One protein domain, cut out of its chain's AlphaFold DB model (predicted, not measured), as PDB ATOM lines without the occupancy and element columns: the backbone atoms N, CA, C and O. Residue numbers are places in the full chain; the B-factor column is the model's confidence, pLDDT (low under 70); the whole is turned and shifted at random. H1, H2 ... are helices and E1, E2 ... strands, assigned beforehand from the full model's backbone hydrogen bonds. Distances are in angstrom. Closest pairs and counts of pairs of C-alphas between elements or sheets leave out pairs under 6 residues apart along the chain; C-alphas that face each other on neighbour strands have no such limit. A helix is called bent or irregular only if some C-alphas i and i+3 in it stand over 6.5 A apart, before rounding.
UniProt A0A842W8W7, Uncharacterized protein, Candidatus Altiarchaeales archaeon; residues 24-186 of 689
ATOM      1  N   GLU A  24     133.924 192.101 149.448       91.06
ATOM      2  CA  GLU A  24     134.213 193.515 149.624       91.06
ATOM      3  C   GLU A  24     133.936 194.337 148.352       91.06
ATOM      4  O   GLU A  24     133.466 195.471 148.455       91.06
ATOM      5  N   SER A  25     134.123 193.752 147.164       90.62
ATOM      6  CA  SER A  25     133.817 194.404 145.884       90.62
ATOM      7  C   SER A  25     132.312 194.621 145.713       90.62
ATOM      8  O   SER A  25     131.887 195.704 145.305       90.62
ATOM      9  N   TYR A  26     131.487 193.638 146.097       93.50
ATOM     10  CA  TYR A  26     130.030 193.801 146.102       93.50
ATOM     11  C   TYR A  26     129.563 194.810 147.143       93.50
ATOM     12  O   TYR A  26     128.672 195.609 146.854       93.50
ATOM     13  N   GLU A  27     130.162 194.801 148.340       94.69
ATOM     14  CA  GLU A  27     129.817 195.778 149.371       94.69
ATOM     15  C   GLU A  27     130.089 197.204 148.886       94.69
ATOM     16  O   GLU A  27     129.245 198.083 149.049       94.69
ATOM     17  N   GLU A  28     131.243 197.438 148.259       94.12
ATOM     18  CA  GLU A  28     131.600 198.750 147.722       94.12
ATOM     19  C   GLU A  28     130.680 199.164 146.566       94.12
ATOM     20  O   GLU A  28     130.176 200.292 146.546       94.12
ATOM     21  N   ALA A  29     130.358 198.246 145.650       94.50
ATOM     22  CA  ALA A  29     129.376 198.487 144.594       94.50
ATOM     23  C   ALA A  29     128.000 198.876 145.166       94.50
ATOM     24  O   ALA A  29     127.378 199.846 144.720       94.50
ATOM     25  N   ALA A  30     127.538 198.152 146.189       96.38
ATOM     26  CA  ALA A  30     126.290 198.420 146.889       96.38
ATOM     27  C   ALA A  30     126.300 199.800 147.557       96.38
ATOM     28  O   ALA A  30     125.339 200.555 147.407       96.38
ATOM     29  N   ARG A  31     127.386 200.182 148.239       95.00
ATOM     30  CA  ARG A  31     127.519 201.516 148.854       95.00
ATOM     31  C   ARG A  31     127.477 202.632 147.814       95.00
ATOM     32  O   ARG A  31     126.770 203.622 148.013       95.00
ATOM     33  N   ARG A  32     128.158 202.461 146.676       94.31
ATOM     34  CA  ARG A  32     128.121 203.428 145.564       94.31
ATOM     35  C   ARG A  32     126.712 203.585 144.996       94.31
ATOM     36  O   ARG A  32     126.232 204.712 144.892       94.31
ATOM     37  N   LEU A  33     126.022 202.475 144.722       95.12
ATOM     38  CA  LEU A  33     124.633 202.494 144.255       95.12
ATOM     39  C   LEU A  33     123.701 203.151 145.285       95.12
ATOM     40  O   LEU A  33     122.839 203.956 144.934       95.12
ATOM     41  N   CYS A  34     123.885 202.843 146.571       92.88
ATOM     42  CA  CYS A  34     123.111 203.453 147.644       92.88
ATOM     43  C   CYS A  34     123.287 204.972 147.680       92.88
ATOM     44  O   CYS A  34     122.303 205.696 147.804       92.88
ATOM     45  N   SER A  35     124.525 205.452 147.549       89.62
ATOM     46  CA  SER A  35     124.845 206.879 147.518       89.62
ATOM     47  C   SER A  35     124.166 207.586 146.341       89.62
ATOM     48  O   SER A  35     123.525 208.621 146.532       89.62
ATOM     49  N   GLU A  36     124.220 206.992 145.143       89.69
ATOM     50  CA  GLU A  36     123.599 207.538 143.929       89.69
ATOM     51  C   GLU A  36     122.078 207.696 144.071       89.69
ATOM     52  O   GLU A  36     121.521 208.744 143.744       89.69
ATOM     53  N   PHE A  37     121.407 206.681 144.620       89.56
ATOM     54  CA  PHE A  37     119.953 206.684 144.797       89.56
ATOM     55  C   PHE A  37     119.495 207.176 146.179       89.56
ATOM     56  O   PHE A  37     118.309 207.076 146.501       89.56
ATOM     57  N   ASN A  38     120.413 207.702 147.000       85.31
ATOM     58  CA  ASN A  38     120.176 208.101 148.391       85.31
ATOM     59  C   ASN A  38     119.365 207.043 149.171       85.31
ATOM     60  O   ASN A  38     118.309 207.316 149.756       85.31
ATOM     61  N   CYS A  39     119.824 205.794 149.118       85.19
ATOM     62  CA  CYS A  39     119.129 204.680 149.733       85.19
ATOM     63  C   CYS A  39     119.197 204.797 151.269       85.19
ATOM     64  O   CYS A  39     120.251 204.984 151.865       85.19
ATOM     65  N   LEU A  40     118.055 204.685 151.954       83.44
ATOM     66  CA  LEU A  40     117.997 204.724 153.428       83.44
ATOM     67  C   LEU A  40     118.285 203.355 154.076       83.44
ATOM     68  O   LEU A  40     118.110 203.191 155.282       83.44
ATOM     69  N   CYS A  41     118.660 202.363 153.268       90.94
ATOM     70  CA  CYS A  41     118.758 200.951 153.636       90.94
ATOM     71  C   CYS A  41     120.085 200.341 153.157       90.94
ATOM     72  O   CYS A  41     120.084 199.229 152.629       90.94
ATOM     73  N   GLU A  42     121.190 201.073 153.321       94.50
ATOM     74  CA  GLU A  42     122.534 200.651 152.894       94.50
ATOM     75  C   GLU A  42     122.873 199.239 153.390       94.50
ATOM     76  O   GLU A  42     123.183 198.377 152.576       94.50
ATOM     77  N   ASP A  43     122.693 198.965 154.689       93.75
ATOM     78  CA  ASP A  43     122.980 197.654 155.291       93.75
ATOM     79  C   ASP A  43     122.253 196.501 154.582       93.75
ATOM     80  O   ASP A  43     122.826 195.438 154.366       93.75
ATOM     81  N   ALA A  44     120.992 196.713 154.194       94.38
ATOM     82  CA  ALA A  44     120.193 195.691 153.525       94.38
ATOM     83  C   ALA A  44     120.650 195.475 152.078       94.38
ATOM     84  O   ALA A  44     120.699 194.338 151.619       94.38
ATOM     85  N   LEU A  45     121.004 196.554 151.372       96.62
ATOM     86  CA  LEU A  45     121.560 196.480 150.022       96.62
ATOM     87  C   LEU A  45     122.913 195.748 150.025       96.62
ATOM     88  O   LEU A  45     123.126 194.854 149.208       96.62
ATOM     89  N   VAL A  46     123.787 196.074 150.982       96.12
ATOM     90  CA  VAL A  46     125.082 195.411 151.192       96.12
ATOM     91  C   VAL A  46     124.886 193.932 151.543       96.12
ATOM     92  O   VAL A  46     125.497 193.066 150.911       96.12
ATOM     93  N   GLU A  47     123.985 193.609 152.479       95.19
ATOM     94  CA  GLU A  47     123.646 192.220 152.822       95.19
ATOM     95  C   GLU A  47     123.168 191.444 151.587       95.19
ATOM     96  O   GLU A  47     123.687 190.368 151.294       95.19
ATOM     97  N   GLY A  48     122.231 192.014 150.826       96.00
ATOM     98  CA  GLY A  48     121.698 191.403 149.613       96.00
ATOM     99  C   GLY A  48     122.765 191.153 148.549       96.00
ATOM    100  O   GLY A  48     122.747 190.096 147.917       96.00
ATOM    101  N   SER A  49     123.714 192.084 148.390       95.62
ATOM    102  CA  SER A  49     124.808 192.007 147.409       95.62
ATOM    103  C   SER A  49     125.885 190.973 147.723       95.62
ATOM    104  O   SER A  49     126.625 190.571 146.834       95.62
ATOM    105  N   THR A  50     125.958 190.493 148.963       93.50
ATOM    106  CA  THR A  50     126.942 189.481 149.391       93.50
ATOM    107  C   THR A  50     126.303 188.117 149.660       93.50
ATOM    108  O   THR A  50     126.980 187.153 150.028       93.50
ATOM    109  N   LEU A  51     124.979 188.022 149.506       91.19
ATOM    110  CA  LEU A  51     124.200 186.838 149.839       91.19
ATOM    111  C   LEU A  51     124.394 185.666 148.863       91.19
ATOM    112  O   LEU A  51     124.511 184.538 149.363       91.19
ATOM    113  N   PRO A  52     124.429 185.870 147.527       89.44
ATOM    114  CA  PRO A  52     124.454 184.751 146.587       89.44
ATOM    115  C   PRO A  52     125.613 183.781 146.771       89.44
ATOM    116  O   PRO A  52     125.326 182.596 146.986       89.44
ATOM    117  N   PRO A  53     126.877 184.242 146.873       77.44
ATOM    118  CA  PRO A  53     128.012 183.342 147.067       77.44
ATOM    119  C   PRO A  53     127.947 182.568 148.394       77.44
ATOM    120  O   PRO A  53     128.565 181.518 148.543       77.44
ATOM    121  N   ARG A  54     127.199 183.076 149.388       78.62
ATOM    122  CA  ARG A  54     127.141 182.513 150.747       78.62
ATOM    123  C   ARG A  54     125.991 181.537 150.973       78.62
ATOM    124  O   ARG A  54     126.123 180.659 151.826       78.62
ATOM    125  N   LYS A  55     124.839 181.731 150.318       77.62
ATOM    126  CA  LYS A  55     123.593 181.029 150.691       77.62
ATOM    127  C   LYS A  55     122.862 180.320 149.560       77.62
ATOM    128  O   LYS A  55     122.169 179.351 149.862       77.62
ATOM    129  N   PHE A  56     122.949 180.785 148.314       72.56
ATOM    130  CA  PHE A  56     122.095 180.236 147.254       72.56
ATOM    131  C   PHE A  56     122.619 178.919 146.672       72.56
ATOM    132  O   PHE A  56     121.830 178.154 146.126       72.56
ATOM    133  N   ASN A  57     123.882 178.566 146.951       68.94
ATOM    134  CA  ASN A  57     124.474 177.260 146.633       68.94
ATOM    135  C   ASN A  57     124.309 176.873 145.148       68.94
ATOM    136  O   ASN A  57     124.218 175.698 144.800       68.94
ATOM    137  N   ASP A  58     124.248 177.883 144.288       69.25
ATOM    138  CA  ASP A  58     123.864 177.834 142.882       69.25
ATOM    139  C   ASP A  58     125.010 178.299 141.974       69.25
ATOM    140  O   ASP A  58     124.772 178.722 140.848       69.25
ATOM    141  N   ALA A  59     126.256 178.147 142.438       61.97
ATOM    142  CA  ALA A  59     127.487 178.574 141.764       61.97
ATOM    143  C   ALA A  59     127.632 178.089 140.308       61.97
ATOM    144  O   ALA A  59     128.357 178.691 139.531       61.97
ATOM    145  N   VAL A  60     126.934 177.019 139.910       56.97
ATOM    146  CA  VAL A  60     126.961 176.487 138.532       56.97
ATOM    147  C   VAL A  60     126.056 177.291 137.577       56.97
ATOM    148  O   VAL A  60     126.222 177.239 136.363       56.97
ATOM    149  N   GLU A  61     125.110 178.064 138.113       63.19
ATOM    150  CA  GLU A  61     124.107 178.844 137.372       63.19
ATOM    151  C   GLU A  61     124.384 180.363 137.422       63.19
ATOM    152  O   GLU A  61     123.462 181.169 137.285       63.19
ATOM    153  N   HIS A  62     125.624 180.767 137.721       67.19
ATOM    154  CA  HIS A  62     126.053 182.177 137.814       67.19
ATOM    155  C   HIS A  62     126.827 182.641 136.571       67.19
ATOM    156  O   HIS A  62     127.137 183.818 136.430       67.19
ATOM    157  N   HIS A  63     127.130 181.728 135.649       67.25
ATOM    158  CA  HIS A  63     127.961 182.013 134.483       67.25
ATOM    159  C   HIS A  63     127.143 182.543 133.303       67.25
ATOM    160  O   HIS A  63     125.980 182.185 133.129       67.25
ATOM    161  N   CYS A  64     127.763 183.387 132.481       68.81
ATOM    162  CA  CYS A  64     127.191 183.968 131.277       68.81
ATOM    163  C   CYS A  64     127.961 183.567 130.028       68.81
ATOM    164  O   CYS A  64     128.990 184.120 129.702       68.81
ATOM    165  N   TYR A  65     127.453 182.645 129.240       66.00
ATOM    166  CA  TYR A  65     128.145 182.167 128.057       66.00
ATOM    167  C   TYR A  65     127.813 183.039 126.838       66.00
ATOM    168  O   TYR A  65     126.652 183.155 126.444       66.00
ATOM    169  N   LYS A  66     128.832 183.662 126.227       56.94
ATOM    170  CA  LYS A  66     128.683 184.520 125.035       56.94
ATOM    171  C   LYS A  66     129.532 184.027 123.856       56.94
ATOM    172  O   LYS A  66     130.703 184.381 123.763       56.94
ATOM    173  N   PRO A  67     128.958 183.289 122.894       51.62
ATOM    174  CA  PRO A  67     129.656 182.920 121.671       51.62
ATOM    175  C   PRO A  67     129.981 184.169 120.840       51.62
ATOM    176  O   PRO A  67     129.110 185.014 120.620       51.62
ATOM    177  N   GLY A  68     131.214 184.264 120.336       52.38
ATOM    178  CA  GLY A  68     131.626 185.308 119.390       52.38
ATOM    179  C   GLY A  68     132.309 186.543 119.986       52.38
ATOM    180  O   GLY A  68     132.510 187.515 119.256       52.38
ATOM    181  N   LEU A  69     132.691 186.531 121.267       56.81
ATOM    182  CA  LEU A  69     133.775 187.410 121.725       56.81
ATOM    183  C   LEU A  69     135.071 186.992 121.008       56.81
ATOM    184  O   LEU A  69     135.321 185.806 120.815       56.81
ATOM    185  N   ASP A  70     135.872 187.958 120.549       58.66
ATOM    186  CA  ASP A  70     137.177 187.668 119.948       58.66
ATOM    187  C   ASP A  70     138.165 187.310 121.054       58.66
ATOM    188  O   ASP A  70     138.916 188.145 121.561       58.66
ATOM    189  N   TYR A  71     138.130 186.048 121.453       57.78
ATOM    190  CA  TYR A  71     138.970 185.574 122.526       57.78
ATOM    191  C   TYR A  71     140.429 185.342 122.092       57.78
ATOM    192  O   TYR A  71     141.279 185.023 122.919       57.78
ATOM    193  N   SER A  72     140.767 185.559 120.811       55.00
ATOM    194  CA  SER A  72     142.142 185.435 120.303       55.00
ATOM    195  C   SER A  72     143.119 186.456 120.903       55.00
ATOM    196  O   SER A  72     144.335 186.300 120.766       55.00
ATOM    197  N   MET A  73     142.604 187.477 121.598       53.47
ATOM    198  CA  MET A  73     143.398 188.437 122.370       53.47
ATOM    199  C   MET A  73     143.891 187.885 123.720       53.47
ATOM    200  O   MET A  73     144.715 188.531 124.367       53.47
ATOM    201  N   HIS A  74     143.426 186.706 124.142       57.66
ATOM    202  CA  HIS A  74     143.754 186.096 125.432       57.66
ATOM    203  C   HIS A  74     144.595 184.828 125.245       57.66
ATOM    204  O   HIS A  74     144.503 184.158 124.215       57.66
ATOM    205  N   GLU A  75     145.438 184.479 126.225       55.69
ATOM    206  CA  GLU A  75     146.327 183.321 126.081       55.69
ATOM    207  C   GLU A  75     145.509 182.010 125.973       55.69
ATOM    208  O   GLU A  75     144.826 181.644 126.932       55.69
ATOM    209  N   PRO A  76     145.565 181.274 124.838       52.66
ATOM    210  CA  PRO A  76     144.608 180.199 124.527       52.66
ATOM    211  C   PRO A  76     144.643 178.973 125.448       52.66
ATOM    212  O   PRO A  76     143.803 178.092 125.326       52.66
ATOM    213  N   TRP A  77     145.646 178.853 126.322       55.94
ATOM    214  CA  TRP A  77     145.763 177.728 127.255       55.94
ATOM    215  C   TRP A  77     144.991 177.947 128.561       55.94
ATOM    216  O   TRP A  77     144.909 177.023 129.370       55.94
ATOM    217  N   ALA A  78     144.456 179.149 128.790       53.75
ATOM    218  CA  ALA A  78     143.809 179.512 130.045       53.75
ATOM    219  C   ALA A  78     142.278 179.337 130.037       53.75
ATOM    220  O   ALA A  78     141.682 179.465 131.109       53.75
ATOM    221  N   TRP A  79     141.654 179.065 128.877       57.97
ATOM    222  CA  TRP A  79     140.198 178.925 128.745       57.97
ATOM    223  C   TRP A  79     139.744 178.268 127.424       57.97
ATOM    224  O   TRP A  79     140.528 178.136 126.484       57.97
ATOM    225  N   SER A  80     138.471 177.853 127.353       53.62
ATOM    226  CA  SER A  80     137.812 177.308 126.150       53.62
ATOM    227  C   SER A  80     136.522 178.069 125.794       53.62
ATOM    228  O   SER A  80     135.797 178.540 126.677       53.62
ATOM    229  N   GLU A  81     136.254 178.236 124.488       55.19
ATOM    230  CA  GLU A  81     135.071 178.957 123.990       55.19
ATOM    231  C   GLU A  81     133.771 178.217 124.349       55.19
ATOM    232  O   GLU A  81     133.652 177.013 124.090       55.19
ATOM    233  N   PRO A  82     132.754 178.914 124.883       54.03
ATOM    234  CA  PRO A  82     131.457 178.302 125.114       54.03
ATOM    235  C   PRO A  82     130.704 178.012 123.812       54.03
ATOM    236  O   PRO A  82     130.670 178.818 122.885       54.03
ATOM    237  N   SER A  83     130.000 176.879 123.784       49.91
ATOM    238  CA  SER A  83     129.162 176.456 122.654       49.91
ATOM    239  C   SER A  83     127.726 177.014 122.685       49.91
ATOM    240  O   SER A  83     126.964 176.784 121.745       49.91
ATOM    241  N   ILE A  84     127.337 177.740 123.744       51.06
ATOM    242  CA  ILE A  84     125.954 178.178 124.019       51.06
ATOM    243  C   ILE A  84     125.918 179.689 124.291       51.06
ATOM    244  O   ILE A  84     126.799 180.212 124.962       51.06
ATOM    245  N   ASN A  85     124.897 180.382 123.766       55.59
ATOM    246  CA  ASN A  85     124.598 181.787 124.073       55.59
ATOM    247  C   ASN A  85     123.496 181.864 125.131       55.59
ATOM    248  O   ASN A  85     122.315 181.860 124.780       55.59
ATOM    249  N   ASP A  86     123.881 181.884 126.404       70.69
ATOM    250  CA  ASP A  86     122.951 181.940 127.532       70.69
ATOM    251  C   ASP A  86     123.603 182.650 128.722       70.69
ATOM    252  O   ASP A  86     124.761 182.391 129.036       70.69
ATOM    253  N   CYS A  87     122.876 183.547 129.389       81.12
ATOM    254  CA  CYS A  87     123.379 184.295 130.543       81.12
ATOM    255  C   CYS A  87     122.422 184.183 131.738       81.12
ATOM    256  O   CYS A  87     121.744 185.159 132.074       81.12
ATOM    257  N   PRO A  88     122.401 183.009 132.405       84.62
ATOM    258  CA  PRO A  88     121.643 182.754 133.629       84.62
ATOM    259  C   PRO A  88     121.737 183.859 134.686       84.62
ATOM    260  O   PRO A  88     120.745 184.160 135.350       84.62
ATOM    261  N   ALA A  89     122.897 184.512 134.828       87.75
ATOM    262  CA  ALA A  89     123.046 185.613 135.773       87.75
ATOM    263  C   ALA A  89     122.132 186.799 135.425       87.75
ATOM    264  O   ALA A  89     121.467 187.330 136.308       87.75
ATOM    265  N   LEU A  90     122.000 187.178 134.145       89.81
ATOM    266  CA  LEU A  90     121.080 188.250 133.741       89.81
ATOM    267  C   LEU A  90     119.606 187.862 133.918       89.81
ATOM    268  O   LEU A  90     118.801 188.719 134.284       89.81
ATOM    269  N   ASP A  91     119.251 186.590 133.735       88.56
ATOM    270  CA  ASP A  91     117.902 186.109 134.057       88.56
ATOM    271  C   ASP A  91     117.616 186.236 135.561       88.56
ATOM    272  O   ASP A  91     116.531 186.673 135.962       88.56
ATOM    273  N   LYS A  92     118.613 185.951 136.409       90.81
ATOM    274  CA  LYS A  92     118.526 186.171 137.859       90.81
ATOM    275  C   LYS A  92     118.450 187.654 138.217       90.81
ATOM    276  O   LYS A  92     117.658 188.000 139.092       90.81
ATOM    277  N   VAL A  93     119.180 188.536 137.525       93.69
ATOM    278  CA  VAL A  93     119.034 189.997 137.680       93.69
ATOM    279  C   VAL A  93     117.577 190.401 137.464       93.69
ATOM    280  O   VAL A  93     117.004 191.090 138.305       93.69
ATOM    281  N   ILE A  94     116.956 189.945 136.372       92.94
ATOM    282  CA  ILE A  94     115.556 190.261 136.058       92.94
ATOM    283  C   ILE A  94     114.626 189.714 137.147       92.94
ATOM    284  O   ILE A  94     113.795 190.457 137.664       92.94
ATOM    285  N   ALA A  95     114.796 188.450 137.543       92.69
ATOM    286  CA  ALA A  95     113.957 187.820 138.560       92.69
ATOM    287  C   ALA A  95     114.020 188.543 139.918       92.69
ATOM    288  O   ALA A  95     112.986 188.738 140.565       92.69
ATOM    289  N   TRP A  96     115.212 188.970 140.346       95.56
ATOM    290  CA  TRP A  96     115.394 189.697 141.603       95.56
ATOM    291  C   TRP A  96     114.917 191.148 141.532       95.56
ATOM    292  O   TRP A  96     114.348 191.633 142.507       95.56
ATOM    293  N   LEU A  97     115.059 191.831 140.391       95.75
ATOM    294  CA  LEU A  97     114.467 193.161 140.197       95.75
ATOM    295  C   LEU A  97     112.928 193.105 140.175       95.75
ATOM    296  O   LEU A  97     112.277 193.965 140.771       95.75
ATOM    297  N   ASP A  98     112.340 192.067 139.576       93.31
ATOM    298  CA  ASP A  98     110.895 191.816 139.629       93.31
ATOM    299  C   ASP A  98     110.415 191.562 141.065       93.31
ATOM    300  O   ASP A  98     109.359 192.052 141.473       93.31
ATOM    301  N   GLU A  99     111.176 190.800 141.854       93.81
ATOM    302  CA  GLU A  99     110.863 190.558 143.264       93.81
ATOM    303  C   GLU A  99     111.019 191.830 144.110       93.81
ATOM    304  O   GLU A  99     110.123 192.165 144.891       93.81
ATOM    305  N   ALA A 100     112.071 192.615 143.869       95.06
ATOM    306  CA  ALA A 100     112.269 193.920 144.485       95.06
ATOM    307  C   ALA A 100     111.088 194.867 144.202       95.06
ATOM    308  O   ALA A 100     110.630 195.578 145.104       95.06
ATOM    309  N   GLY A 101     110.542 194.836 142.981       91.00
ATOM    310  CA  GLY A 101     109.353 195.599 142.593       91.00
ATOM    311  C   GLY A 101     108.095 195.260 143.397       91.00
ATOM    312  O   GLY A 101     107.234 196.123 143.571       91.00
ATOM    313  N   LYS A 102     108.003 194.047 143.956       89.44
ATOM    314  CA  LYS A 102     106.891 193.610 144.821       89.44
ATOM    315  C   LYS A 102     107.095 193.969 146.293       89.44
ATOM    316  O   LYS A 102     106.146 193.906 147.073       89.44
ATOM    317  N   LYS A 103     108.320 194.315 146.697       88.12
ATOM    318  CA  LYS A 103     108.676 194.639 148.085       88.12
ATOM    319  C   LYS A 103     108.826 196.145 148.279       88.12
ATOM    320  O   LYS A 103     108.858 196.927 147.329       88.12
ATOM    321  N   GLN A 104     108.918 196.576 149.534       84.44
ATOM    322  CA  GLN A 104     109.126 197.975 149.917       84.44
ATOM    323  C   GLN A 104     110.234 198.105 150.972       84.44
ATOM    324  O   GLN A 104     110.695 197.112 151.544       84.44
ATOM    325  N   GLY A 105     110.660 199.345 151.230       85.56
ATOM    326  CA  GLY A 105     111.651 199.665 152.259       85.56
ATOM    327  C   GLY A 105     112.954 198.882 152.081       85.56
ATOM    328  O   GLY A 105     113.423 198.684 150.961       85.56
ATOM    329  N   CYS A 106     113.533 198.417 153.187       90.69
ATOM    330  CA  CYS A 106     114.817 197.719 153.154       90.69
ATOM    331  C   CYS A 106     114.744 196.315 152.539       90.69
ATOM    332  O   CYS A 106     115.746 195.840 152.023       90.69
ATOM    333  N   ALA A 107     113.568 195.678 152.506       90.50
ATOM    334  CA  ALA A 107     113.401 194.387 151.837       90.50
ATOM    335  C   ALA A 107     113.526 194.506 150.305       90.50
ATOM    336  O   ALA A 107     114.080 193.618 149.669       90.50
ATOM    337  N   ARG A 108     113.067 195.623 149.718       93.31
ATOM    338  CA  ARG A 108     113.316 195.944 148.301       93.31
ATOM    339  C   ARG A 108     114.806 196.140 148.039       93.31
ATOM    340  O   ARG A 108     115.335 195.579 147.091       93.31
ATOM    341  N   TRP A 109     115.465 196.947 148.871       95.38
ATOM    342  CA  TRP A 109     116.893 197.232 148.717       95.38
ATOM    343  C   TRP A 109     117.757 195.984 148.878       95.38
ATOM    344  O   TRP A 109     118.715 195.829 148.135       95.38
ATOM    345  N   HIS A 110     117.371 195.060 149.756       96.31
ATOM    346  CA  HIS A 110     117.996 193.745 149.843       96.31
ATOM    347  C   HIS A 110     117.931 192.985 148.509       96.31
ATOM    348  O   HIS A 110     118.956 192.541 148.002       96.31
ATOM    349  N   ASP A 111     116.754 192.887 147.892       96.12
ATOM    350  CA  ASP A 111     116.610 192.203 146.601       96.12
ATOM    351  C   ASP A 111     117.332 192.929 145.452       96.12
ATOM    352  O   ASP A 111     117.908 192.274 144.587       96.12
ATOM    353  N   ILE A 112     117.367 194.271 145.461       96.94
ATOM    354  CA  ILE A 112     118.196 195.060 144.528       96.94
ATOM    355  C   ILE A 112     119.675 194.711 144.712       96.94
ATOM    356  O   ILE A 112     120.393 194.580 143.726       96.94
ATOM    357  N   GLY A 113     120.129 194.524 145.951       96.81
ATOM    358  CA  GLY A 113     121.499 194.111 146.255       96.81
ATOM    359  C   GLY A 113     121.793 192.736 145.686       96.81
ATOM    360  O   GLY A 113     122.804 192.538 145.022       96.81
ATOM    361  N   THR A 114     120.865 191.798 145.860       95.62
ATOM    362  CA  THR A 114     120.980 190.468 145.263       95.62
ATOM    363  C   THR A 114     121.018 190.520 143.735       95.62
ATOM    364  O   THR A 114     121.830 189.828 143.130       95.62
ATOM    365  N   ALA A 115     120.215 191.379 143.099       95.69
ATOM    366  CA  ALA A 115     120.303 191.614 141.660       95.69
ATOM    367  C   ALA A 115     121.643 192.252 141.241       95.69
ATOM    368  O   ALA A 115     122.175 191.896 140.195       95.69
ATOM    369  N   LEU A 116     122.202 193.166 142.044       96.12
ATOM    370  CA  LEU A 116     123.491 193.812 141.769       96.12
ATOM    371  C   LEU A 116     124.629 192.789 141.707       96.12
ATOM    372  O   LEU A 116     125.466 192.879 140.816       96.12
ATOM    373  N   ASN A 117     124.631 191.810 142.613       94.25
ATOM    374  CA  ASN A 117     125.609 190.723 142.625       94.25
ATOM    375  C   ASN A 117     125.619 189.967 141.283       94.25
ATOM    376  O   ASN A 117     126.597 190.051 140.547       94.25
ATOM    377  N   TYR A 118     124.480 189.389 140.885       92.81
ATOM    378  CA  TYR A 118     124.354 188.687 139.599       92.81
ATOM    379  C   TYR A 118     124.658 189.567 138.384       92.81
ATOM    380  O   TYR A 118     125.123 189.089 137.347       92.81
ATOM    381  N   PHE A 119     124.368 190.864 138.477       94.00
ATOM    382  CA  PHE A 119     124.692 191.785 137.403       94.00
ATOM    383  C   PHE A 119     126.205 191.930 137.243       94.00
ATOM    384  O   PHE A 119     126.686 191.843 136.115       94.00
ATOM    385  N   LEU A 120     126.951 192.113 138.334       92.69
ATOM    386  CA  LEU A 120     128.412 192.207 138.296       92.69
ATOM    387  C   LEU A 120     129.059 190.883 137.868       92.69
ATOM    388  O   LEU A 120     129.994 190.910 137.067       92.69
ATOM    389  N   ASP A 121     128.488 189.744 138.258       89.31
ATOM    390  CA  ASP A 121     128.930 188.421 137.788       89.31
ATOM    391  C   ASP A 121     128.813 188.302 136.275       89.31
ATOM    392  O   ASP A 121     129.734 187.838 135.608       89.31
ATOM    393  N   SER A 122     127.719 188.817 135.702       89.06
ATOM    394  CA  SER A 122     127.516 188.825 134.250       89.06
ATOM    395  C   SER A 122     128.528 189.691 133.485       89.06
ATOM    396  O   SER A 122     128.677 189.542 132.266       89.06
ATOM    397  N   LYS A 123     129.199 190.626 134.174       90.44
ATOM    398  CA  LYS A 123     130.230 191.505 133.602       90.44
ATOM    399  C   LYS A 123     131.634 190.944 133.753       90.44
ATOM    400  O   LYS A 123     132.506 191.309 132.969       90.44
ATOM    401  N   GLU A 124     131.852 190.055 134.712       87.00
ATOM    402  CA  GLU A 124     133.151 189.443 134.930       87.00
ATOM    403  C   GLU A 124     133.498 188.476 133.800       87.00
ATOM    404  O   GLU A 124     132.798 187.492 133.557       87.00
ATOM    405  N   PHE A 125     134.604 188.727 133.101       83.12
ATOM    406  CA  PHE A 125     135.018 187.902 131.966       83.12
ATOM    407  C   PHE A 125     135.149 186.418 132.327       83.12
ATOM    408  O   PHE A 125     134.726 185.567 131.549       83.12
ATOM    409  N   TRP A 126     135.697 186.101 133.504       81.00
ATOM    410  CA  TRP A 126     135.915 184.719 133.929       81.00
ATOM    411  C   TRP A 126     134.616 183.952 134.176       81.00
ATOM    412  O   TRP A 126     134.583 182.741 133.982       81.00
ATOM    413  N   ASN A 127     133.517 184.655 134.456       78.12
ATOM    414  CA  ASN A 127     132.185 184.058 134.480       78.12
ATOM    415  C   ASN A 127     131.590 183.862 133.084       78.12
ATOM    416  O   ASN A 127     130.493 183.325 132.980       78.12
ATOM    417  N   ASN A 128     132.280 184.283 132.018       72.50
ATOM    418  CA  ASN A 128     131.825 184.140 130.640       72.50
ATOM    419  C   ASN A 128     132.543 183.044 129.821       72.50
ATOM    420  O   ASN A 128     132.334 182.943 128.607       72.50
ATOM    421  N   VAL A 129     133.364 182.210 130.467       73.56
ATOM    422  CA  VAL A 129     134.160 181.134 129.842       73.56
ATOM    423  C   VAL A 129     133.997 179.799 130.593       73.56
ATOM    424  O   VAL A 129     133.612 179.788 131.757       73.56
ATOM    425  N   VAL A 130     134.219 178.657 129.920       61.97
ATOM    426  CA  VAL A 130     133.829 177.312 130.424       61.97
ATOM    427  C   VAL A 130     134.914 176.634 131.265       61.97
ATOM    428  O   VAL A 130     134.621 175.931 132.229       61.97
ATOM    429  N   GLU A 131     136.177 176.837 130.909       65.75
ATOM    430  CA  GLU A 131     137.328 176.334 131.651       65.75
ATOM    431  C   GLU A 131     138.171 177.530 132.037       65.75
ATOM    432  O   GLU A 131     138.449 178.375 131.195       65.75
ATOM    433  N   VAL A 132     138.548 177.632 133.306       68.06
ATOM    434  CA  VAL A 132     139.313 178.781 133.777       68.06
ATOM    435  C   VAL A 132     140.463 178.312 134.635       68.06
ATOM    436  O   VAL A 132     140.289 177.475 135.527       68.06
ATOM    437  N   ASN A 133     141.651 178.867 134.398       80.12
ATOM    438  CA  ASN A 133     142.722 178.741 135.371       80.12
ATOM    439  C   ASN A 133     142.304 179.456 136.664       80.12
ATOM    440  O   ASN A 133     142.306 180.680 136.746       80.12
ATOM    441  N   ARG A 134     141.963 178.671 137.686       79.88
ATOM    442  CA  ARG A 134     141.459 179.165 138.969       79.88
ATOM    443  C   ARG A 134     142.374 180.196 139.634       79.88
ATOM    444  O   ARG A 134     141.860 181.115 140.259       79.88
ATOM    445  N   SER A 135     143.696 180.073 139.485       85.12
ATOM    446  CA  SER A 135     144.614 181.066 140.057       85.12
ATOM    447  C   SER A 135     144.435 182.435 139.402       85.12
ATOM    448  O   SER A 135     144.479 183.438 140.097       85.12
ATOM    449  N   CYS A 136     144.160 182.474 138.094       85.75
ATOM    450  CA  CYS A 136     143.906 183.715 137.365       85.75
ATOM    451  C   CYS A 136     142.631 184.412 137.841       85.75
ATOM    452  O   CYS A 136     142.621 185.632 137.945       85.75
ATOM    453  N   VAL A 137     141.570 183.652 138.137       85.75
ATOM    454  CA  VAL A 137     140.315 184.215 138.668       85.75
ATOM    455  C   VAL A 137     140.565 184.838 140.034       85.75
ATOM    456  O   VAL A 137     140.322 186.024 140.222       85.75
ATOM    457  N   GLU A 138     141.140 184.059 140.956       86.19
ATOM    458  CA  GLU A 138     141.379 184.497 142.335       86.19
ATOM    459  C   GLU A 138     142.324 185.715 142.393       86.19
ATOM    460  O   GLU A 138     142.091 186.644 143.169       86.19
ATOM    461  N   GLU A 139     143.368 185.749 141.557       88.69
ATOM    462  CA  GLU A 139     144.292 186.887 141.459       88.69
ATOM    463  C   GLU A 139     143.627 188.116 140.818       88.69
ATOM    464  O   GLU A 139     143.780 189.226 141.334       88.69
ATOM    465  N   HIS A 140     142.844 187.933 139.748       90.31
ATOM    466  CA  HIS A 140     142.139 189.028 139.083       90.31
ATOM    467  C   HIS A 140     141.106 189.687 140.003       90.31
ATOM    468  O   HIS A 140     141.124 190.905 140.181       90.31
ATOM    469  N   GLU A 141     140.243 188.888 140.634       88.31
ATOM    470  CA  GLU A 141     139.230 189.374 141.574       88.31
ATOM    471  C   GLU A 141     139.869 190.083 142.771       88.31
ATOM    472  O   GLU A 141     139.388 191.131 143.201       88.31
ATOM    473  N   SER A 142     140.980 189.547 143.299       88.94
ATOM    474  CA  SER A 142     141.711 190.186 144.396       88.94
ATOM    475  C   SER A 142     142.301 191.535 143.985       88.94
ATOM    476  O   SER A 142     142.239 192.484 144.765       88.94
ATOM    477  N   LEU A 143     142.856 191.639 142.773       89.56
ATOM    478  CA  LEU A 143     143.396 192.895 142.258       89.56
ATOM    479  C   LEU A 143     142.302 193.947 142.112       89.56
ATOM    480  O   LEU A 143     142.489 195.080 142.560       89.56
ATOM    481  N   VAL A 144     141.156 193.599 141.516       88.94
ATOM    482  CA  VAL A 144     140.081 194.586 141.387       88.94
ATOM    483  C   VAL A 144     139.532 194.988 142.756       88.94
ATOM    484  O   VAL A 144     139.241 196.165 142.968       88.94
ATOM    485  N   ASN A 145     139.450 194.053 143.704       89.69
ATOM    486  CA  ASN A 145     139.004 194.357 145.058       89.69
ATOM    487  C   ASN A 145     139.888 195.408 145.744       89.69
ATOM    488  O   ASN A 145     139.383 196.413 146.250       89.69
ATOM    489  N   ASP A 146     141.211 195.228 145.697       87.25
ATOM    490  CA  ASP A 146     142.161 196.205 146.235       87.25
ATOM    491  C   ASP A 146     141.977 197.578 145.565       87.25
ATOM    492  O   ASP A 146     141.975 198.622 146.223       87.25
ATOM    493  N   TYR A 147     141.763 197.604 144.252       89.25
ATOM    494  CA  TYR A 147     141.584 198.858 143.531       89.25
ATOM    495  C   TYR A 147     140.259 199.568 143.823       89.25
ATOM    496  O   TYR A 147     140.258 200.792 143.962       89.25
ATOM    497  N   LEU A 148     139.150 198.838 143.971       85.12
ATOM    498  CA  LEU A 148     137.855 199.416 144.345       85.12
ATOM    499  C   LEU A 148     137.898 200.090 145.722       85.12
ATOM    500  O   LEU A 148     137.236 201.113 145.916       85.12
ATOM    501  N   LEU A 149     138.698 199.551 146.647       82.06
ATOM    502  CA  LEU A 149     138.852 200.077 148.003       82.06
ATOM    503  C   LEU A 149     139.805 201.278 148.096       82.06
ATOM    504  O   LEU A 149     139.642 202.109 148.993       82.06
ATOM    505  N   PHE A 150     140.810 201.378 147.216       77.56
ATOM    506  CA  PHE A 150     141.928 202.317 147.403       77.56
ATOM    507  C   PHE A 150     142.225 203.261 146.224       77.56
ATOM    508  O   PHE A 150     143.089 204.130 146.376       77.56
ATOM    509  N   GLY A 151     141.553 203.137 145.072       74.75
ATOM    510  CA  GLY A 151     141.869 203.913 143.866       74.75
ATOM    511  C   GLY A 151     140.669 204.586 143.189       74.75
ATOM    512  O   GLY A 151     139.636 203.960 142.965       74.75
ATOM    513  N   ASP A 152     140.847 205.846 142.779       78.62
ATOM    514  CA  ASP A 152     139.888 206.575 141.929       78.62
ATOM    515  C   ASP A 152     140.094 206.263 140.428       78.62
ATOM    516  O   ASP A 152     139.141 206.202 139.651       78.62
ATOM    517  N   GLU A 153     141.342 206.007 140.019       89.88
ATOM    518  CA  GLU A 153     141.729 205.612 138.659       89.88
ATOM    519  C   GLU A 153     142.559 204.328 138.723       89.88
ATOM    520  O   GLU A 153     143.658 204.316 139.285       89.88
ATOM    521  N   TRP A 154     142.039 203.235 138.163       92.56
ATOM    522  CA  TRP A 154     142.702 201.935 138.208       92.56
ATOM    523  C   TRP A 154     142.434 201.096 136.963       92.56
ATOM    524  O   TRP A 154     141.451 201.293 136.248       92.56
ATOM    525  N   ASN A 155     143.346 200.160 136.716       92.94
ATOM    526  CA  ASN A 155     143.245 199.145 135.681       92.94
ATOM    527  C   ASN A 155     143.877 197.857 136.222       92.94
ATOM    528  O   ASN A 155     145.088 197.813 136.444       92.94
ATOM    529  N   ALA A 156     143.055 196.847 136.479       90.62
ATOM    530  CA  ALA A 156     143.476 195.542 136.961       90.62
ATOM    531  C   ALA A 156     143.571 194.599 135.766       90.62
ATOM    532  O   ALA A 156     142.555 194.314 135.141       90.62
ATOM    533  N   CYS A 157     144.772 194.119 135.452       89.69
ATOM    534  CA  CYS A 157     144.995 193.184 134.356       89.69
ATOM    535  C   CYS A 157     145.632 191.907 134.889       89.69
ATOM    536  O   CYS A 157     146.739 191.974 135.414       89.69
ATOM    537  N   GLU A 158     144.974 190.765 134.712       88.62
ATOM    538  CA  GLU A 158     145.517 189.463 135.106       88.62
ATOM    539  C   GLU A 158     145.146 188.400 134.072       88.62
ATOM    540  O   GLU A 158     144.039 188.401 133.530       88.62
ATOM    541  N   CYS A 159     146.105 187.535 133.731       83.56
ATOM    542  CA  CYS A 159     145.966 186.503 132.695       83.56
ATOM    543  C   CYS A 159     145.317 186.978 131.371       83.56
ATOM    544  O   CYS A 159     144.555 186.257 130.728       83.56
ATOM    545  N   GLY A 160     145.644 188.203 130.946       83.06
ATOM    546  CA  GLY A 160     145.176 188.789 129.687       83.06
ATOM    547  C   GLY A 160     143.780 189.414 129.738       83.06
ATOM    548  O   GLY A 160     143.320 189.904 128.712       83.06
ATOM    549  N   VAL A 161     143.118 189.429 130.895       84.50
ATOM    550  CA  VAL A 161     141.832 190.099 131.117       84.50
ATOM    551  C   VAL A 161     142.087 191.383 131.884       84.50
ATOM    552  O   VAL A 161     142.799 191.360 132.883       84.50
ATOM    553  N   CYS A 162     141.507 192.490 131.427       88.75
ATOM    554  CA  CYS A 162     141.611 193.778 132.099       88.75
ATOM    555  C   CYS A 162     140.229 194.318 132.463       88.75
ATOM    556  O   CYS A 162     139.310 194.250 131.649       88.75
ATOM    557  N   VAL A 163     140.118 194.901 133.654       91.19
ATOM    558  CA  VAL A 163     138.980 195.721 134.075       91.19
ATOM    559  C   VAL A 163     139.522 197.060 134.551       91.19
ATOM    560  O   VAL A 163     140.483 197.105 135.320       91.19
ATOM    561  N   SER A 164     138.910 198.150 134.101       94.00
ATOM    562  CA  SER A 164     139.248 199.501 134.539       94.00
ATOM    563  C   SER A 164     138.168 200.126 135.424       94.00
ATOM    564  O   SER A 164     137.017 199.679 135.462       94.00
ATOM    565  N   SER A 165     138.515 201.223 136.102       92.50
ATOM    566  CA  SER A 165     137.535 202.032 136.834       92.50
ATOM    567  C   SER A 165     136.456 202.628 135.918       92.50
ATOM    568  O   SER A 165     135.323 202.826 136.368       92.50
ATOM    569  N   GLU A 166     136.764 202.874 134.639       92.44
ATOM    570  CA  GLU A 166     135.801 203.332 133.628       92.44
ATOM    571  C   GLU A 166     134.789 202.232 133.288       92.44
ATOM    572  O   GLU A 166     133.584 202.496 133.294       92.44
ATOM    573  N   ASP A 167     135.252 200.992 133.089       91.31
ATOM    574  CA  ASP A 167     134.376 199.839 132.848       91.31
ATOM    575  C   ASP A 167     133.412 199.648 134.019       91.31
ATOM    576  O   ASP A 167     132.195 199.617 133.831       91.31
ATOM    577  N   PHE A 168     133.945 199.620 135.243       91.88
ATOM    578  CA  PHE A 168     133.140 199.463 136.450       91.88
ATOM    579  C   PHE A 168     132.118 200.598 136.612       91.88
ATOM    580  O   PHE A 168     130.946 200.351 136.895       91.88
ATOM    581  N   THR A 169     132.526 201.848 136.372       91.56
ATOM    582  CA  THR A 169     131.618 203.006 136.404       91.56
ATOM    583  C   THR A 169     130.510 202.871 135.360       91.56
ATOM    584  O   THR A 169     129.340 203.117 135.662       91.56
ATOM    585  N   SER A 170     130.849 202.429 134.145       94.12
ATOM    586  CA  SER A 170     129.867 202.166 133.092       94.12
ATOM    587  C   SER A 170     128.892 201.055 133.485       94.12
ATOM    588  O   SER A 170     127.706 201.150 133.169       94.12
ATOM    589  N   TRP A 171     129.359 200.004 134.161       95.00
ATOM    590  CA  TRP A 171     128.501 198.917 134.635       95.00
ATOM    591  C   TRP A 171     127.543 199.398 135.725       95.00
ATOM    592  O   TRP A 171     126.350 199.111 135.648       95.00
ATOM    593  N   MET A 172     128.029 200.183 136.689       95.62
ATOM    594  CA  MET A 172     127.186 200.767 137.736       95.62
ATOM    595  C   MET A 172     126.111 201.685 137.155       95.62
ATOM    596  O   MET A 172     124.950 201.574 137.542       95.62
ATOM    597  N   ALA A 173     126.459 202.515 136.168       94.00
ATOM    598  CA  ALA A 173     125.491 203.358 135.470       94.00
ATOM    599  C   ALA A 173     124.432 202.528 134.716       94.00
ATOM    600  O   ALA A 173     123.240 202.834 134.776       94.00
ATOM    601  N   GLU A 174     124.839 201.447 134.036       95.06
ATOM    602  CA  GLU A 174     123.900 200.538 133.366       95.06
ATOM    603  C   GLU A 174     122.940 199.879 134.369       95.06
ATOM    604  O   GLU A 174     121.733 199.811 134.116       95.06
ATOM    605  N   PHE A 175     123.446 199.401 135.508       96.31
ATOM    606  CA  PHE A 175     122.603 198.817 136.550       96.31
ATOM    607  C   PHE A 175     121.668 199.856 137.176       96.31
ATOM    608  O   PHE A 175     120.482 199.581 137.367       96.31
ATOM    609  N   GLY A 176     122.167 201.069 137.426       95.50
ATOM    610  CA  GLY A 176     121.387 202.190 137.940       95.50
ATOM    611  C   GLY A 176     120.162 202.488 137.074       95.50
ATOM    612  O   GLY A 176     119.050 202.574 137.591       95.50
ATOM    613  N   GLU A 177     120.311 202.528 135.748       94.88
ATOM    614  CA  GLU A 177     119.175 202.735 134.838       94.88
ATOM    615  C   GLU A 177     118.139 201.590 134.883       94.88
ATOM    616  O   GLU A 177     116.952 201.833 134.663       94.88
ATOM    617  N   ARG A 178     118.535 200.357 135.237       95.50
ATOM    618  CA  ARG A 178     117.596 199.232 135.457       95.50
ATOM    619  C   ARG A 178     116.852 199.340 136.786       95.50
ATOM    620  O   ARG A 178     115.695 198.934 136.875       95.50
ATOM    621  N   VAL A 179     117.505 199.880 137.813       95.44
ATOM    622  CA  VAL A 179     116.939 200.072 139.159       95.44
ATOM    623  C   VAL A 179     116.031 201.300 139.222       95.44
ATOM    624  O   VAL A 179     115.040 201.308 139.954       95.44
ATOM    625  N   LYS A 180     116.321 202.325 138.420       93.62
ATOM    626  CA  LYS A 180     115.629 203.614 138.410       93.62
ATOM    627  C   LYS A 180     114.101 203.519 138.341       93.62
ATOM    628  O   LYS A 180     113.475 204.140 139.191       93.62
ATOM    629  N   PRO A 181     113.453 202.690 137.494       91.62
ATOM    630  CA  PRO A 181     111.997 202.526 137.530       91.62
ATOM    631  C   PRO A 181     111.455 202.021 138.875       91.62
ATOM    632  O   PRO A 181     110.354 202.398 139.261       91.62
ATOM    633  N   LEU A 182     112.205 201.191 139.607       88.44
ATOM    634  CA  LEU A 182     111.801 200.664 140.919       88.44
ATOM    635  C   LEU A 182     111.939 201.709 142.033       88.44
ATOM    636  O   LEU A 182     111.208 201.665 143.029       88.44
ATOM    637  N   VAL A 183     112.884 202.634 141.873       86.00
ATOM    638  CA  VAL A 183     113.078 203.772 142.778       86.00
ATOM    639  C   VAL A 183     112.051 204.862 142.459       86.00
ATOM    640  O   VAL A 183     111.332 205.306 143.353       86.00
ATOM    641  N   ASP A 184     111.888 205.191 141.178       79.25
ATOM    642  CA  ASP A 184     110.993 206.232 140.671       79.25
ATOM    643  C   ASP A 184     109.512 205.860 140.791       79.25
ATOM    644  O   ASP A 184     108.682 206.737 141.027       79.25
ATOM    645  N   ALA A 185     109.146 204.573 140.705       66.88
ATOM    646  CA  ALA A 185     107.771 204.118 140.940       66.88
ATOM    647  C   ALA A 185     107.260 204.471 142.350       66.88
ATOM    648  O   ALA A 185     106.052 204.485 142.579       66.88
ATOM    649  N   ARG A 186     108.158 204.810 143.284       53.69
ATOM    650  CA  ARG A 186     107.819 205.310 144.621       53.69
ATOM    651  C   ARG A 186     107.416 206.790 144.640       53.69
ATOM    652  O   ARG A 186     106.809 207.230 145.607       53.69
TER     653      ARG A 186
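AT A GLANCE: This is residues 24 to 186 of the 689 residues of an uncharacterized protein of Candidatus Altiarchaeales archaeon (UniProt A0A842W8W7). Long helices make the core: H5 runs through the middle, with H4 antiparallel at its side, H8 along another side, and the helical hairpin H1 and H2 packed at steep tilts on a further side. At one end of this bundle, H7 packs along E1 of a small strand hairpin, E1 and E2, and residues 56 to 87 make a long link with no named element. The printed part has 163 residues with eight named helices and two named strands, in the order H1 H2 H3 H4 H5 H6 H7 E1 E2 H8; the sheet E1 - E2 is antiparallel and the class is mostly helix. It is compact, with a radius of gyration of the C-alphas of 15.9 A and spans of 49 by 35 by 26 A.

HOW THE PARTS SIT: H1, residues 24 to 36, and H2, residues 42 to 50, form a helical hairpin, closest at the C-alphas of Glu 27 and Val 46, 5.1 A. H3, residues 52 to 55, meets H2 only through their link. H4, residues 88 to 102, and H5, residues 105 to 123, form another hairpin at a shallow tilt of 14 degrees, closest at the C-alphas of Ala 100 and Arg 108, 4.4 A. H2 touches H5, closest at the C-alphas of Ser 49 and Gly 113, 4.1 A. H6, residues 125 to 128, is close to but not clearly touching H7, residues 134 to 150. H7 touches H1 with residues 144 to 149 alone, closest at the C-alphas of Asn 145 and Ser 25, 5.3 A. E1, residues 155 to 158, and E2, residues 161 to 164, are a hairpin, with N 156 and O 163 at 2.8 A, within hydrogen-bond range. H8, residues 165 to 186, H4 and H5 form an up-and-down bundle, each helix running against the one before it. H8 touches H5 with residues 171 to 179 alone, closest at the C-alphas of Phe 175 and Leu 116, 7.3 A. Every O i to N i+4 pair is within hydrogen-bond range in H1, H2, H4 and H7, against 14 of 15 in H5 and 15 of 18 in H8; H3 and H6 are too short for such a pair.

IN THESE COORDINATES: H1 begins at C-alpha 24, (134.213, 193.515, 149.624), and is 18.5 A long. H4 measures 21.5 A, H5 27.6 A and H7 24.6 A. H8, 30.9 A, ends at C-alpha 186, (107.819, 205.310, 144.621); it has a kink of 43 degrees near residue 179 and is only just irregular, with C-alphas 178 and 181 6.8 A apart.

THE WHOLE: The two C-alphas farthest apart, those of Trp 77 and Arg 186, are 50.0 A apart. The printed part has no cut; the link H3 to H4 is long, and residues 54 to 59 stand free. The mean pLDDT of the printed part is 83.2, with residues 57 to 85, 130 to 132 and 185 to 186 under 70.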